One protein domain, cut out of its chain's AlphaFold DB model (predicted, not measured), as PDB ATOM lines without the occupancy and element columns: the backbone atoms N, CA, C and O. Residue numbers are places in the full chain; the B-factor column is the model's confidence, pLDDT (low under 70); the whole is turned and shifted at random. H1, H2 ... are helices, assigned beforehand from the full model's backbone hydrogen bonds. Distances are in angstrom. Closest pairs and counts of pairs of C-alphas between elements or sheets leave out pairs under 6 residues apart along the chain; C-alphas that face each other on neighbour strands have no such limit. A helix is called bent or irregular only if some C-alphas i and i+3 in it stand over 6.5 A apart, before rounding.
ATOM      1  N   ARG A   4     104.663 103.148 119.235       86.81
ATOM      2  CA  ARG A   4     104.531 103.969 120.456       86.81
ATOM      3  C   ARG A   4     104.708 105.462 120.187       86.81
ATOM      4  O   ARG A   4     104.002 106.288 120.758       86.81
ATOM      5  N   CYS A   5     105.650 105.815 119.315       87.88
ATOM      6  CA  CYS A   5     105.896 107.202 118.934       87.88
ATOM      7  C   CYS A   5     104.737 107.754 118.093       87.88
ATOM      8  O   CYS A   5     104.287 108.871 118.343       87.88
ATOM      9  N   ARG A   6     104.197 106.957 117.161       90.44
ATOM     10  CA  ARG A   6     103.017 107.336 116.373       90.44
ATOM     11  C   ARG A   6     101.796 107.573 117.265       90.44
ATOM     12  O   ARG A   6     101.150 108.606 117.121       90.44
ATOM     13  N   ASP A   7     101.529 106.677 118.213       92.25
ATOM     14  CA  ASP A   7     100.408 106.804 119.152       92.25
ATOM     15  C   ASP A   7     100.545 108.068 120.021       92.25
ATOM     16  O   ASP A   7      99.572 108.796 120.228       92.25
ATOM     17  N   ALA A   8     101.764 108.396 120.463       91.31
ATOM     18  CA  ALA A   8     102.036 109.630 121.200       91.31
ATOM     19  C   ALA A   8     101.796 110.896 120.355       91.31
ATOM     20  O   ALA A   8     101.236 111.872 120.859       91.31
ATOM     21  N   VAL A   9     102.182 110.887 119.072       94.44
ATOM     22  CA  VAL A   9     101.924 112.010 118.153       94.44
ATOM     23  C   VAL A   9     100.426 112.185 117.922       94.44
ATOM     24  O   VAL A   9      99.924 113.301 118.038       94.44
ATOM     25  N   LEU A  10      99.700 111.095 117.662       95.62
ATOM     26  CA  LEU A  10      98.247 111.128 117.474       95.62
ATOM     27  C   LEU A  10      97.524 111.617 118.733       95.62
ATOM     28  O   LEU A  10      96.589 112.407 118.629       95.62
ATOM     29  N   TYR A  11      97.992 111.229 119.921       95.00
ATOM     30  CA  TYR A  11      97.479 111.767 121.179       95.00
ATOM     31  C   TYR A  11      97.687 113.286 121.276       95.00
ATOM     32  O   TYR A  11      96.738 114.015 121.560       95.00
ATOM     33  N   CYS A  12      98.897 113.785 120.993       95.44
ATOM     34  CA  CYS A  12      99.179 115.226 120.998       95.44
ATOM     35  C   CYS A  12      98.325 115.974 119.969       95.44
ATOM     36  O   CYS A  12      97.792 117.042 120.275       95.44
ATOM     37  N   LYS A  13      98.151 115.393 118.775       96.19
ATOM     38  CA  LYS A  13      97.287 115.937 117.729       96.19
ATOM     39  C   LYS A  13      95.841 116.032 118.210       96.19
ATOM     40  O   LYS A  13      95.252 117.096 118.103       96.19
ATOM     41  N   ALA A  14      95.302 114.975 118.816       96.81
ATOM     42  CA  ALA A  14      93.940 114.976 119.343       96.81
ATOM     43  C   ALA A  14      93.727 116.054 120.421       96.81
ATOM     44  O   ALA A  14      92.675 116.688 120.453       96.81
ATOM     45  N   GLN A  15      94.726 116.308 121.279       95.38
ATOM     46  CA  GLN A  15      94.664 117.424 122.232       95.38
ATOM     47  C   GLN A  15      94.652 118.783 121.510       95.38
ATOM     48  O   GLN A  15      93.844 119.643 121.849       95.38
ATOM     49  N   ALA A  16      95.516 118.975 120.508       95.38
ATOM     50  CA  ALA A  16      95.569 120.212 119.729       95.38
ATOM     51  C   ALA A  16      94.281 120.454 118.918       95.38
ATOM     52  O   ALA A  16      93.791 121.581 118.870       95.38
ATOM     53  N   ASP A  17      93.710 119.399 118.332       96.00
ATOM     54  CA  ASP A  17      92.431 119.427 117.621       96.00
ATOM     55  C   ASP A  17      91.295 119.815 118.571       96.00
ATOM     56  O   ASP A  17      90.511 120.708 118.261       96.00
ATOM     57  N   TYR A  18      91.251 119.209 119.762       94.25
ATOM     58  CA  TYR A  18      90.269 119.542 120.791       94.25
ATOM     59  C   TYR A  18      90.344 121.017 121.207       94.25
ATOM     60  O   TYR A  18      89.312 121.680 121.286       94.25
ATOM     61  N   LEU A  19      91.547 121.557 121.424       92.19
ATOM     62  CA  LEU A  19      91.728 122.976 121.750       92.19
ATOM     63  C   LEU A  19      91.275 123.882 120.600       92.19
ATOM     64  O   LEU A  19      90.566 124.857 120.836       92.19
ATOM     65  N   LYS A  20      91.627 123.531 119.356       91.31
ATOM     66  CA  LYS A  20      91.266 124.308 118.164       91.31
ATOM     67  C   LYS A  20      89.757 124.324 117.910       91.31
ATOM     68  O   LYS A  20      89.228 125.382 117.591       91.31
ATOM     69  N   LEU A  21      89.073 123.189 118.067       92.44
ATOM     70  CA  LEU A  21      87.617 123.075 117.888       92.44
ATOM     71  C   LEU A  21      86.816 123.862 118.929       92.44
ATOM     72  O   LEU A  21      85.697 124.267 118.648       92.44
ATOM     73  N   ASN A  22      87.384 124.070 120.118       89.44
ATOM     74  CA  ASN A  22      86.767 124.858 121.185       89.44
ATOM     75  C   ASN A  22      87.289 126.304 121.225       89.44
ATOM     76  O   ASN A  22      87.097 126.985 122.227       89.44
ATOM     77  N   GLU A  23      87.992 126.744 120.173       86.75
ATOM     78  CA  GLU A  23      88.544 128.101 120.038       86.75
ATOM     79  C   GLU A  23      89.402 128.542 121.239       86.75
ATOM     80  O   GLU A  23      89.532 129.728 121.540       86.75
ATOM     81  N   TYR A  24      90.026 127.583 121.932       85.62
ATOM     82  CA  TYR A  24      90.889 127.887 123.065       85.62
ATOM     83  C   TYR A  24      92.184 128.541 122.554       85.62
ATOM     84  O   TYR A  24      92.830 127.987 121.653       85.62
ATOM     85  N   PRO A  25      92.596 129.699 123.103       78.06
ATOM     86  CA  PRO A  25      93.770 130.408 122.616       78.06
ATOM     87  C   PRO A  25      95.037 129.587 122.870       78.06
ATOM     88  O   PRO A  25      95.178 128.892 123.876       78.06
ATOM     89  N   LEU A  26      95.993 129.678 121.948       73.50
ATOM     90  CA  LEU A  26      97.231 128.895 122.027       73.50
ATOM     91  C   LEU A  26      98.142 129.332 123.183       73.50
ATOM     92  O   LEU A  26      98.947 128.546 123.678       73.50
ATOM     93  N   TYR A  27      98.015 130.589 123.593       71.38
ATOM     94  CA  TYR A  27      98.658 131.193 124.748       71.38
ATOM     95  C   TYR A  27      97.540 131.639 125.685       71.38
ATOM     96  O   TYR A  27      96.564 132.259 125.274       71.38
ATOM     97  N   SER A  28      97.653 131.315 126.962       58.50
ATOM     98  CA  SER A  28      96.726 131.825 127.963       58.50
ATOM     99  C   SER A  28      97.542 132.523 129.031       58.50
ATOM    100  O   SER A  28      98.181 131.841 129.835       58.50
ATOM    101  N   ASN A  29      97.514 133.858 129.050       49.19
ATOM    102  CA  ASN A  29      97.805 134.568 130.285       49.19
ATOM    103  C   ASN A  29      96.558 134.523 131.168       49.19
ATOM    104  O   ASN A  29      95.414 134.663 130.732       49.19
ATOM    105  N   ILE A  30      96.809 134.223 132.428       50.41
ATOM    106  CA  ILE A  30      95.828 134.047 133.483       50.41
ATOM    107  C   ILE A  30      95.364 135.444 133.902       50.41
ATOM    108  O   ILE A  30      96.056 136.093 134.673       50.41
ATOM    109  N   SER A  31      94.214 135.908 133.406       45.09
ATOM    110  CA  SER A  31      93.443 136.992 134.052       45.09
ATOM    111  C   SER A  31      92.032 137.187 133.479       45.09
ATOM    112  O   SER A  31      91.140 137.555 134.235       45.09
ATOM    113  N   VAL A  32      91.783 136.901 132.192       44.59
ATOM    114  CA  VAL A  32      90.509 137.300 131.541       44.59
ATOM    115  C   VAL A  32      89.433 136.198 131.506       44.59
ATOM    116  O   VAL A  32      88.250 136.490 131.361       44.59
ATOM    117  N   PHE A  33      89.781 134.929 131.736       46.69
ATOM    118  CA  PHE A  33      88.811 133.823 131.716       46.69
ATOM    119  C   PHE A  33      88.429 133.340 133.125       46.69
ATOM    120  O   PHE A  33      88.698 132.201 133.512       46.69
ATOM    121  N   PHE A  34      87.776 134.206 133.905       43.66
ATOM    122  CA  PHE A  34      87.085 133.826 135.145       43.66
ATOM    123  C   PHE A  34      85.725 133.178 134.839       43.66
ATOM    124  O   PHE A  34      84.683 133.729 135.165       43.66
ATOM    125  N   TYR A  35      85.714 131.990 134.229       49.16
ATOM    126  CA  TYR A  35      84.510 131.153 134.199       49.16
ATOM    127  C   TYR A  35      84.869 129.677 134.389       49.16
ATOM    128  O   TYR A  35      85.776 129.139 133.753       49.16
ATOM    129  N   SER A  36      84.123 129.000 135.264       49.97
ATOM    130  CA  SER A  36      84.229 127.564 135.575       49.97
ATOM    131  C   SER A  36      84.130 126.650 134.340       49.97
ATOM    132  O   SER A  36      84.638 125.530 134.368       49.97
ATOM    133  N   ALA A  37      83.570 127.149 133.232       52.03
ATOM    134  CA  ALA A  37      83.507 126.493 131.924       52.03
ATOM    135  C   ALA A  37      84.874 126.316 131.220       52.03
ATOM    136  O   ALA A  37      84.977 125.516 130.295       52.03
ATOM    137  N   VAL A  38      85.940 127.003 131.658       60.97
ATOM    138  CA  VAL A  38      87.261 127.008 130.985       60.97
ATOM    139  C   VAL A  38      88.242 125.971 131.567       60.97
ATOM    140  O   VAL A  38      89.302 125.685 131.002       60.97
ATOM    141  N   PHE A  39      87.886 125.344 132.692       65.44
ATOM    142  CA  PHE A  39      88.750 124.400 133.406       65.44
ATOM    143  C   PHE A  39      89.202 123.162 132.592       65.44
ATOM    144  O   PHE A  39      90.399 122.848 132.635       65.44
ATOM    145  N   PRO A  40      88.330 122.449 131.839       77.56
ATOM    146  CA  PRO A  40      88.762 121.262 131.093       77.56
ATOM    147  C   PRO A  40      89.743 121.609 129.965       77.56
ATOM    148  O   PRO A  40      90.756 120.923 129.812       77.56
ATOM    149  N   PHE A  41      89.511 122.709 129.241       83.56
ATOM    150  CA  PHE A  41      90.378 123.163 128.149       83.56
ATOM    151  C   PHE A  41      91.757 123.580 128.661       83.56
ATOM    152  O   PHE A  41      92.776 123.121 128.146       83.56
ATOM    153  N   ARG A  42      91.802 124.352 129.755       81.88
ATOM    154  CA  ARG A  42      93.058 124.776 130.385       81.88
ATOM    155  C   ARG A  42      93.917 123.588 130.816       81.88
ATOM    156  O   ARG A  42      95.134 123.612 130.650       81.88
ATOM    157  N   LYS A  43      93.299 122.531 131.351       85.44
ATOM    158  CA  LYS A  43      94.012 121.309 131.752       85.44
ATOM    159  C   LYS A  43      94.627 120.586 130.551       85.44
ATOM    160  O   LYS A  43      95.749 120.094 130.656       85.44
ATOM    161  N   VAL A  44      93.909 120.521 129.429       90.06
ATOM    162  CA  VAL A  44      94.413 119.941 128.173       90.06
ATOM    163  C   VAL A  44      95.564 120.778 127.610       90.06
ATOM    164  O   VAL A  44      96.633 120.227 127.349       90.06
ATOM    165  N   ALA A  45      95.389 122.099 127.516       87.75
ATOM    166  CA  ALA A  45      96.419 123.026 127.048       87.75
ATOM    167  C   ALA A  45      97.695 122.944 127.895       87.75
ATOM    168  O   ALA A  45      98.789 122.804 127.353       87.75
ATOM    169  N   LEU A  46      97.562 122.930 129.227       86.06
ATOM    170  CA  LEU A  46      98.699 122.807 130.137       86.06
ATOM    171  C   LEU A  46      99.449 121.486 129.939       86.06
ATOM    172  O   LEU A  46     100.674 121.482 129.890       86.06
ATOM    173  N   ARG A  47      98.734 120.364 129.794       89.31
ATOM    174  CA  ARG A  47      99.355 119.051 129.551       89.31
ATOM    175  C   ARG A  47     100.112 119.013 128.227       89.31
ATOM    176  O   ARG A  47     101.224 118.491 128.189       89.31
ATOM    177  N   LEU A  48      99.521 119.557 127.162       91.12
ATOM    178  CA  LEU A  48     100.176 119.650 125.860       91.12
ATOM    179  C   LEU A  48     101.418 120.548 125.938       91.12
ATOM    180  O   LEU A  48     102.487 120.137 125.491       91.12
ATOM    181  N   SER A  49     101.312 121.718 126.575       88.50
ATOM    182  CA  SER A  49     102.448 122.622 126.795       88.50
ATOM    183  C   SER A  49     103.571 121.933 127.565       88.50
ATOM    184  O   SER A  49     104.694 121.892 127.076       88.50
ATOM    185  N   GLN A  50     103.265 121.298 128.700       88.69
ATOM    186  CA  GLN A  50     104.241 120.579 129.528       88.69
ATOM    187  C   GLN A  50     104.919 119.426 128.783       88.69
ATOM    188  O   GLN A  50     106.076 119.101 129.051       88.69
ATOM    189  N   PHE A  51     104.207 118.764 127.870       90.44
ATOM    190  CA  PHE A  51     104.812 117.767 126.997       90.44
ATOM    191  C   PHE A  51     105.807 118.420 126.029       90.44
ATOM    192  O   PHE A  51     106.951 117.973 125.936       90.44
ATOM    193  N   LEU A  52     105.403 119.505 125.364       88.88
ATOM    194  CA  LEU A  52     106.261 120.250 124.445       88.88
ATOM    195  C   LEU A  52     107.449 120.918 125.156       88.88
ATOM    196  O   LEU A  52     108.520 121.005 124.567       88.88
ATOM    197  N   ASP A  53     107.315 121.331 126.419       86.06
ATOM    198  CA  ASP A  53     108.394 121.889 127.251       86.06
ATOM    199  C   ASP A  53     109.565 120.918 127.428       86.06
ATOM    200  O   ASP A  53     110.716 121.339 127.505       86.06
ATOM    201  N   LYS A  54     109.299 119.607 127.418       86.44
ATOM    202  CA  LYS A  54     110.347 118.578 127.500       86.44
ATOM    203  C   LYS A  54     111.161 118.452 126.212       86.44
ATOM    204  O   LYS A  54     112.262 117.908 126.244       86.44
ATOM    205  N   LEU A  55     110.610 118.902 125.085       83.62
ATOM    206  CA  LEU A  55     111.227 118.800 123.761       83.62
ATOM    207  C   LEU A  55     111.806 120.136 123.289       83.62
ATOM    208  O   LEU A  55     112.837 120.149 122.624       83.62
ATOM    209  N   ILE A  56     111.144 121.241 123.640       83.94
ATOM    210  CA  ILE A  56     111.461 122.605 123.219       83.94
ATOM    211  C   ILE A  56     111.980 123.376 124.433       83.94
ATOM    212  O   ILE A  56     111.205 123.925 125.220       83.94
ATOM    213  N   THR A  57     113.302 123.407 124.552       76.44
ATOM    214  CA  THR A  57     114.101 124.141 125.545       76.44
ATOM    215  C   THR A  57     115.090 125.100 124.862       76.44
ATOM    216  O   THR A  57     115.400 124.925 123.683       76.44
ATOM    217  N   LEU A  58     115.646 126.075 125.594       70.75
ATOM    218  CA  LEU A  58     116.682 126.983 125.059       70.75
ATOM    219  C   LEU A  58     117.907 126.238 124.469       70.75
ATOM    220  O   LEU A  58     118.313 126.551 123.355       70.75
ATOM    221  N   PRO A  59     118.465 125.189 125.107       71.38
ATOM    222  CA  PRO A  59     119.519 124.393 124.470       71.38
ATOM    223  C   PRO A  59     119.045 123.658 123.209       71.38
ATOM    224  O   PRO A  59     119.814 123.459 122.269       71.38
ATOM    225  N   SER A  60     117.772 123.247 123.169       68.94
ATOM    226  CA  SER A  60     117.246 122.504 122.024       68.94
ATOM    227  C   SER A  60     117.137 123.363 120.762       68.94
ATOM    228  O   SER A  60     117.445 122.880 119.678       68.94
ATOM    229  N   ILE A  61     116.774 124.644 120.901       67.44
ATOM    230  CA  ILE A  61     116.613 125.569 119.767       67.44
ATOM    231  C   ILE A  61     117.956 125.991 119.149       67.44
ATOM    232  O   ILE A  61     118.013 126.414 117.997       67.44
ATOM    233  N   GLN A  62     119.055 125.805 119.884       66.69
ATOM    234  CA  GLN A  62     120.415 126.105 119.433       66.69
ATOM    235  C   GLN A  62     121.059 124.959 118.624       66.69
ATOM    236  O   GLN A  62     122.161 125.122 118.093       66.69
ATOM    237  N   SER A  63     120.401 123.797 118.502       67.88
ATOM    238  CA  SER A  63     120.946 122.608 117.825       67.88
ATOM    239  C   SER A  63     119.986 122.023 116.779       67.88
ATOM    240  O   SER A  63     118.777 122.208 116.851       67.88
ATOM    241  N   HIS A  64     120.527 121.318 115.777       68.12
ATOM    242  CA  HIS A  64     119.741 120.732 114.677       68.12
ATOM    243  C   HIS A  64     119.009 119.437 115.078       68.12
ATOM    244  O   HIS A  64     117.909 119.152 114.612       68.12
ATOM    245  N   GLU A  65     119.613 118.647 115.968       70.06
ATOM    246  CA  GLU A  65     119.131 117.316 116.360       70.06
ATOM    247  C   GLU A  65     117.706 117.314 116.967       70.06
ATOM    248  O   GLU A  65     116.885 116.475 116.588       70.06
ATOM    249  N   PRO A  66     117.329 118.257 117.852       71.31
ATOM    250  CA  PRO A  66     115.977 118.317 118.406       71.31
ATOM    251  C   PRO A  66     114.911 118.625 117.355       71.31
ATOM    252  O   PRO A  66     113.788 118.130 117.470       71.31
ATOM    253  N   PHE A  67     115.253 119.370 116.300       76.56
ATOM    254  CA  PHE A  67     114.309 119.675 115.229       76.56
ATOM    255  C   PHE A  67     113.902 118.421 114.442       76.56
ATOM    256  O   PHE A  67     112.733 118.277 114.082       76.56
ATOM    257  N   MET A  68     114.800 117.441 114.281       78.12
ATOM    258  CA  MET A  68     114.455 116.153 113.656       78.12
ATOM    259  C   MET A  68     113.343 115.422 114.417       78.12
ATOM    260  O   MET A  68     112.449 114.833 113.809       78.12
ATOM    261  N   LYS A  69     113.344 115.506 115.754       82.19
ATOM    262  CA  LYS A  69     112.274 114.940 116.591       82.19
ATOM    263  C   LYS A  69     110.971 115.727 116.442       82.19
ATOM    264  O   LYS A  69     109.898 115.128 116.402       82.19
ATOM    265  N   LEU A  70     111.057 117.051 116.313       87.56
ATOM    266  CA  LEU A  70     109.891 117.903 116.079       87.56
ATOM    267  C   LEU A  70     109.243 117.631 114.719       87.56
ATOM    268  O   LEU A  70     108.018 117.629 114.660       87.56
ATOM    269  N   ARG A  71     110.004 117.293 113.665       89.00
ATOM    270  CA  ARG A  71     109.433 116.904 112.357       89.00
ATOM    271  C   ARG A  71     108.424 115.756 112.464       89.00
ATOM    272  O   ARG A  71     107.417 115.771 111.759       89.00
ATOM    273  N   VAL A  72     108.640 114.805 113.377       90.88
ATOM    274  CA  VAL A  72     107.698 113.696 113.617       90.88
ATOM    275  C   VAL A  72     106.375 114.198 114.206       90.88
ATOM    276  O   VAL A  72     105.311 113.722 113.818       90.88
ATOM    277  N   LEU A  73     106.423 115.179 115.113       93.06
ATOM    278  CA  LEU A  73     105.220 115.807 115.669       93.06
ATOM    279  C   LEU A  73     104.527 116.722 114.653       93.06
ATOM    280  O   LEU A  73     103.302 116.712 114.568       93.06
ATOM    281  N   LEU A  74     105.300 117.475 113.864       94.06
ATOM    282  CA  LEU A  74     104.781 118.338 112.800       94.06
ATOM    283  C   LEU A  74     103.980 117.533 111.768       94.06
ATOM    284  O   LEU A  74     102.915 117.975 111.353       94.06
ATOM    285  N   ALA A  75     104.439 116.325 111.430       94.44
ATOM    286  CA  ALA A  75     103.752 115.430 110.499       94.44
ATOM    287  C   ALA A  75     102.462 114.795 111.057       94.44
ATOM    288  O   ALA A  75     101.792 114.050 110.351       94.44
ATOM    289  N   GLN A  76     102.098 115.051 112.320       94.12
ATOM    290  CA  GLN A  76     100.790 114.693 112.892       94.12
ATOM    291  C   GLN A  76     100.378 113.213 112.752       94.12
ATOM    292  O   GLN A  76      99.194 112.887 112.727       94.12
ATOM    293  N   GLY A  77     101.353 112.300 112.733       92.69
ATOM    294  CA  GLY A  77     101.121 110.854 112.646       92.69
ATOM    295  C   GLY A  77     101.216 110.280 111.229       92.69
ATOM    296  O   GLY A  77     101.108 109.057 111.073       92.69
ATOM    297  N   GLU A  78     101.454 111.133 110.233       92.75
ATOM    298  CA  GLU A  78     101.836 110.776 108.866       92.75
ATOM    299  C   GLU A  78     103.364 110.674 108.721       92.75
ATOM    300  O   GLU A  78     104.129 110.972 109.646       92.75
ATOM    301  N   SER A  79     103.833 110.223 107.553       92.62
ATOM    302  CA  SER A  79     105.247 110.376 107.209       92.62
ATOM    303  C   SER A  79     105.549 111.842 106.899       92.62
ATOM    304  O   SER A  79     104.685 112.581 106.427       92.62
ATOM    305  N   HIS A  80     106.793 112.259 107.139       90.88
ATOM    306  CA  HIS A  80     107.230 113.625 106.856       90.88
ATOM    307  C   HIS A  80     106.962 114.034 105.398       90.88
ATOM    308  O   HIS A  80     106.410 115.104 105.165       90.88
ATOM    309  N   GLU A  81     107.275 113.160 104.437       92.31
ATOM    310  CA  GLU A  81     107.079 113.450 103.012       92.31
ATOM    311  C   GLU A  81     105.607 113.495 102.601       92.31
ATOM    312  O   GLU A  81     105.229 114.348 101.800       92.31
ATOM    313  N   ALA A  82     104.758 112.624 103.162       94.38
ATOM    314  CA  ALA A  82     103.323 112.659 102.882       94.38
ATOM    315  C   ALA A  82     102.696 113.953 103.414       94.38
ATOM    316  O   ALA A  82     101.984 114.635 102.680       94.38
ATOM    317  N   PHE A  83     103.037 114.333 104.649       94.81
ATOM    318  CA  PHE A  83     102.567 115.578 105.249       94.81
ATOM    319  C   PHE A  83     103.057 116.807 104.472       94.81
ATOM    320  O   PHE A  83     102.291 117.718 104.177       94.81
ATOM    321  N   LYS A  84     104.340 116.842 104.096       93.81
ATOM    322  CA  LYS A  84     104.900 117.940 103.302       93.81
ATOM    323  C   LYS A  84     104.221 118.053 101.935       93.81
ATOM    324  O   LYS A  84     103.876 119.154 101.520       93.81
ATOM    325  N   SER A  85     103.999 116.925 101.260       91.62
ATOM    326  CA  SER A  85     103.326 116.898  99.957       91.62
ATOM    327  C   SER A  85     101.887 117.400 100.063       91.62
ATOM    328  O   SER A  85     101.486 118.242  99.265       91.62
ATOM    329  N   SER A  86     101.142 116.980 101.092       92.88
ATOM    330  CA  SER A  86      99.766 117.444 101.296       92.88
ATOM    331  C   SER A  86      99.695 118.944 101.599       92.88
ATOM    332  O   SER A  86      98.835 119.634 101.056       92.88
ATOM    333  N   MET A  87     100.624 119.497 102.391       93.25
ATOM    334  CA  MET A  87     100.692 120.949 102.620       93.25
ATOM    335  C   MET A  87     100.972 121.723 101.329       93.25
ATOM    336  O   MET A  87     100.390 122.790 101.121       93.25
ATOM    337  N   HIS A  88     101.849 121.196 100.472       88.69
ATOM    338  CA  HIS A  88     102.210 121.819  99.201       88.69
ATOM    339  C   HIS A  88     101.051 121.772  98.196       88.69
ATOM    340  O   HIS A  88     100.827 122.734  97.466       88.69
ATOM    341  N   GLU A  89     100.292 120.678  98.151       86.88
ATOM    342  CA  GLU A  89      99.086 120.564  97.317       86.88
ATOM    343  C   GLU A  89      97.980 121.531  97.741       86.88
ATOM    344  O   GLU A  89      97.181 121.947  96.908       86.88
ATOM    345  N   LEU A  90      97.957 121.918  99.018       88.75
ATOM    346  CA  LEU A  90      97.013 122.879  99.591       88.75
ATOM    347  C   LEU A  90      97.474 124.339  99.469       88.75
ATOM    348  O   LEU A  90      96.864 125.239 100.050       88.75
TER     349      LEU A  90
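This is residues 4 to 90 of the 460 residues of the protein "E3 ubiquitin-protein ligase" of Angiostrongylus cantonensis (UniProt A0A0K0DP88). Two long helices, H1 and H2, make a tilted hairpin joined by a long loop, and from the end of H2 the chain folds back through the short H3 to H4, whose last residues come near the first half of H1; H5 follows beyond H4. It is an open arrangement with few contacts, in which residues 29 to 37, residues 58 to 65 and residues 85 to 90 stick out. The printed part has 87 residues, with five named helices in the order H1, H2, H3, H4, H5 and no named strand: all helix. The whole is loose, with a radius of gyration of the C-alphas of 15.1 A and spans of 42 by 32 by 26 A.

H1, residues 4 to 21, touches H2, residues 36 to 53, with its residues 12 to 19 alone, and H2 touches H1 with residues 41 to 48 alone. Their closest C-alphas are those of Gln 15 and Val 44, 6.5 A apart. They form a helical hairpin, run opposite ways and stand at a tilt of 37 degrees, only just steep. H2 has a kink of 26 degrees near residue 43, and it is irregular: C-alphas 37 and 40 are 7.5 A apart. H3, residues 58 to 61, is apart from both H1 and H2. H3 and H4, residues 65 to 74, only just touch, and only at the corner by their link, with 3 pairs of C-alphas within 8 A; the closest are those of Ser 60 and Pro 66, 5.7 A apart. H4 is close to H1 but not clearly touching it, the closest C-alphas being those of Val 9 and Leu 73, 5.6 A apart; the two run the same way at a steep tilt of 58 degrees. H4 is apart from H2. H5, residues 80 to 89, only just touches H4, only at the corner by their link, with 3 pairs of C-alphas within 8 A; the closest are those of Arg 71 and His 80, 6.8 A apart. In H1 and H5 every O i to N i+4 pair is within hydrogen-bond range, against 12 of 14 in H2 and 3 of 6 in H4; H3 is too short for such a pair.

H1 begins at C-alpha 4, (104.531, 103.969, 120.456), and runs 25.6 A to C-alpha 21. H2 begins at C-alpha 36, (84.229, 127.564, 135.575), and runs 26.2 A. H3 is 5.5 A long, H4 14.8 A and H5 14.3 A, with H5 ending at C-alpha 89, (99.086, 120.564, 97.317).

The two C-alphas farthest apart are those of Phe 34 and Glu 81, 43.0 A. The link from H1 to H2, 14 residues, is long; the other three links are tight. The printed part has no cut. Its mean pLDDT is 81.8, and residues 28 to 39 and 60 to 64 are under 70.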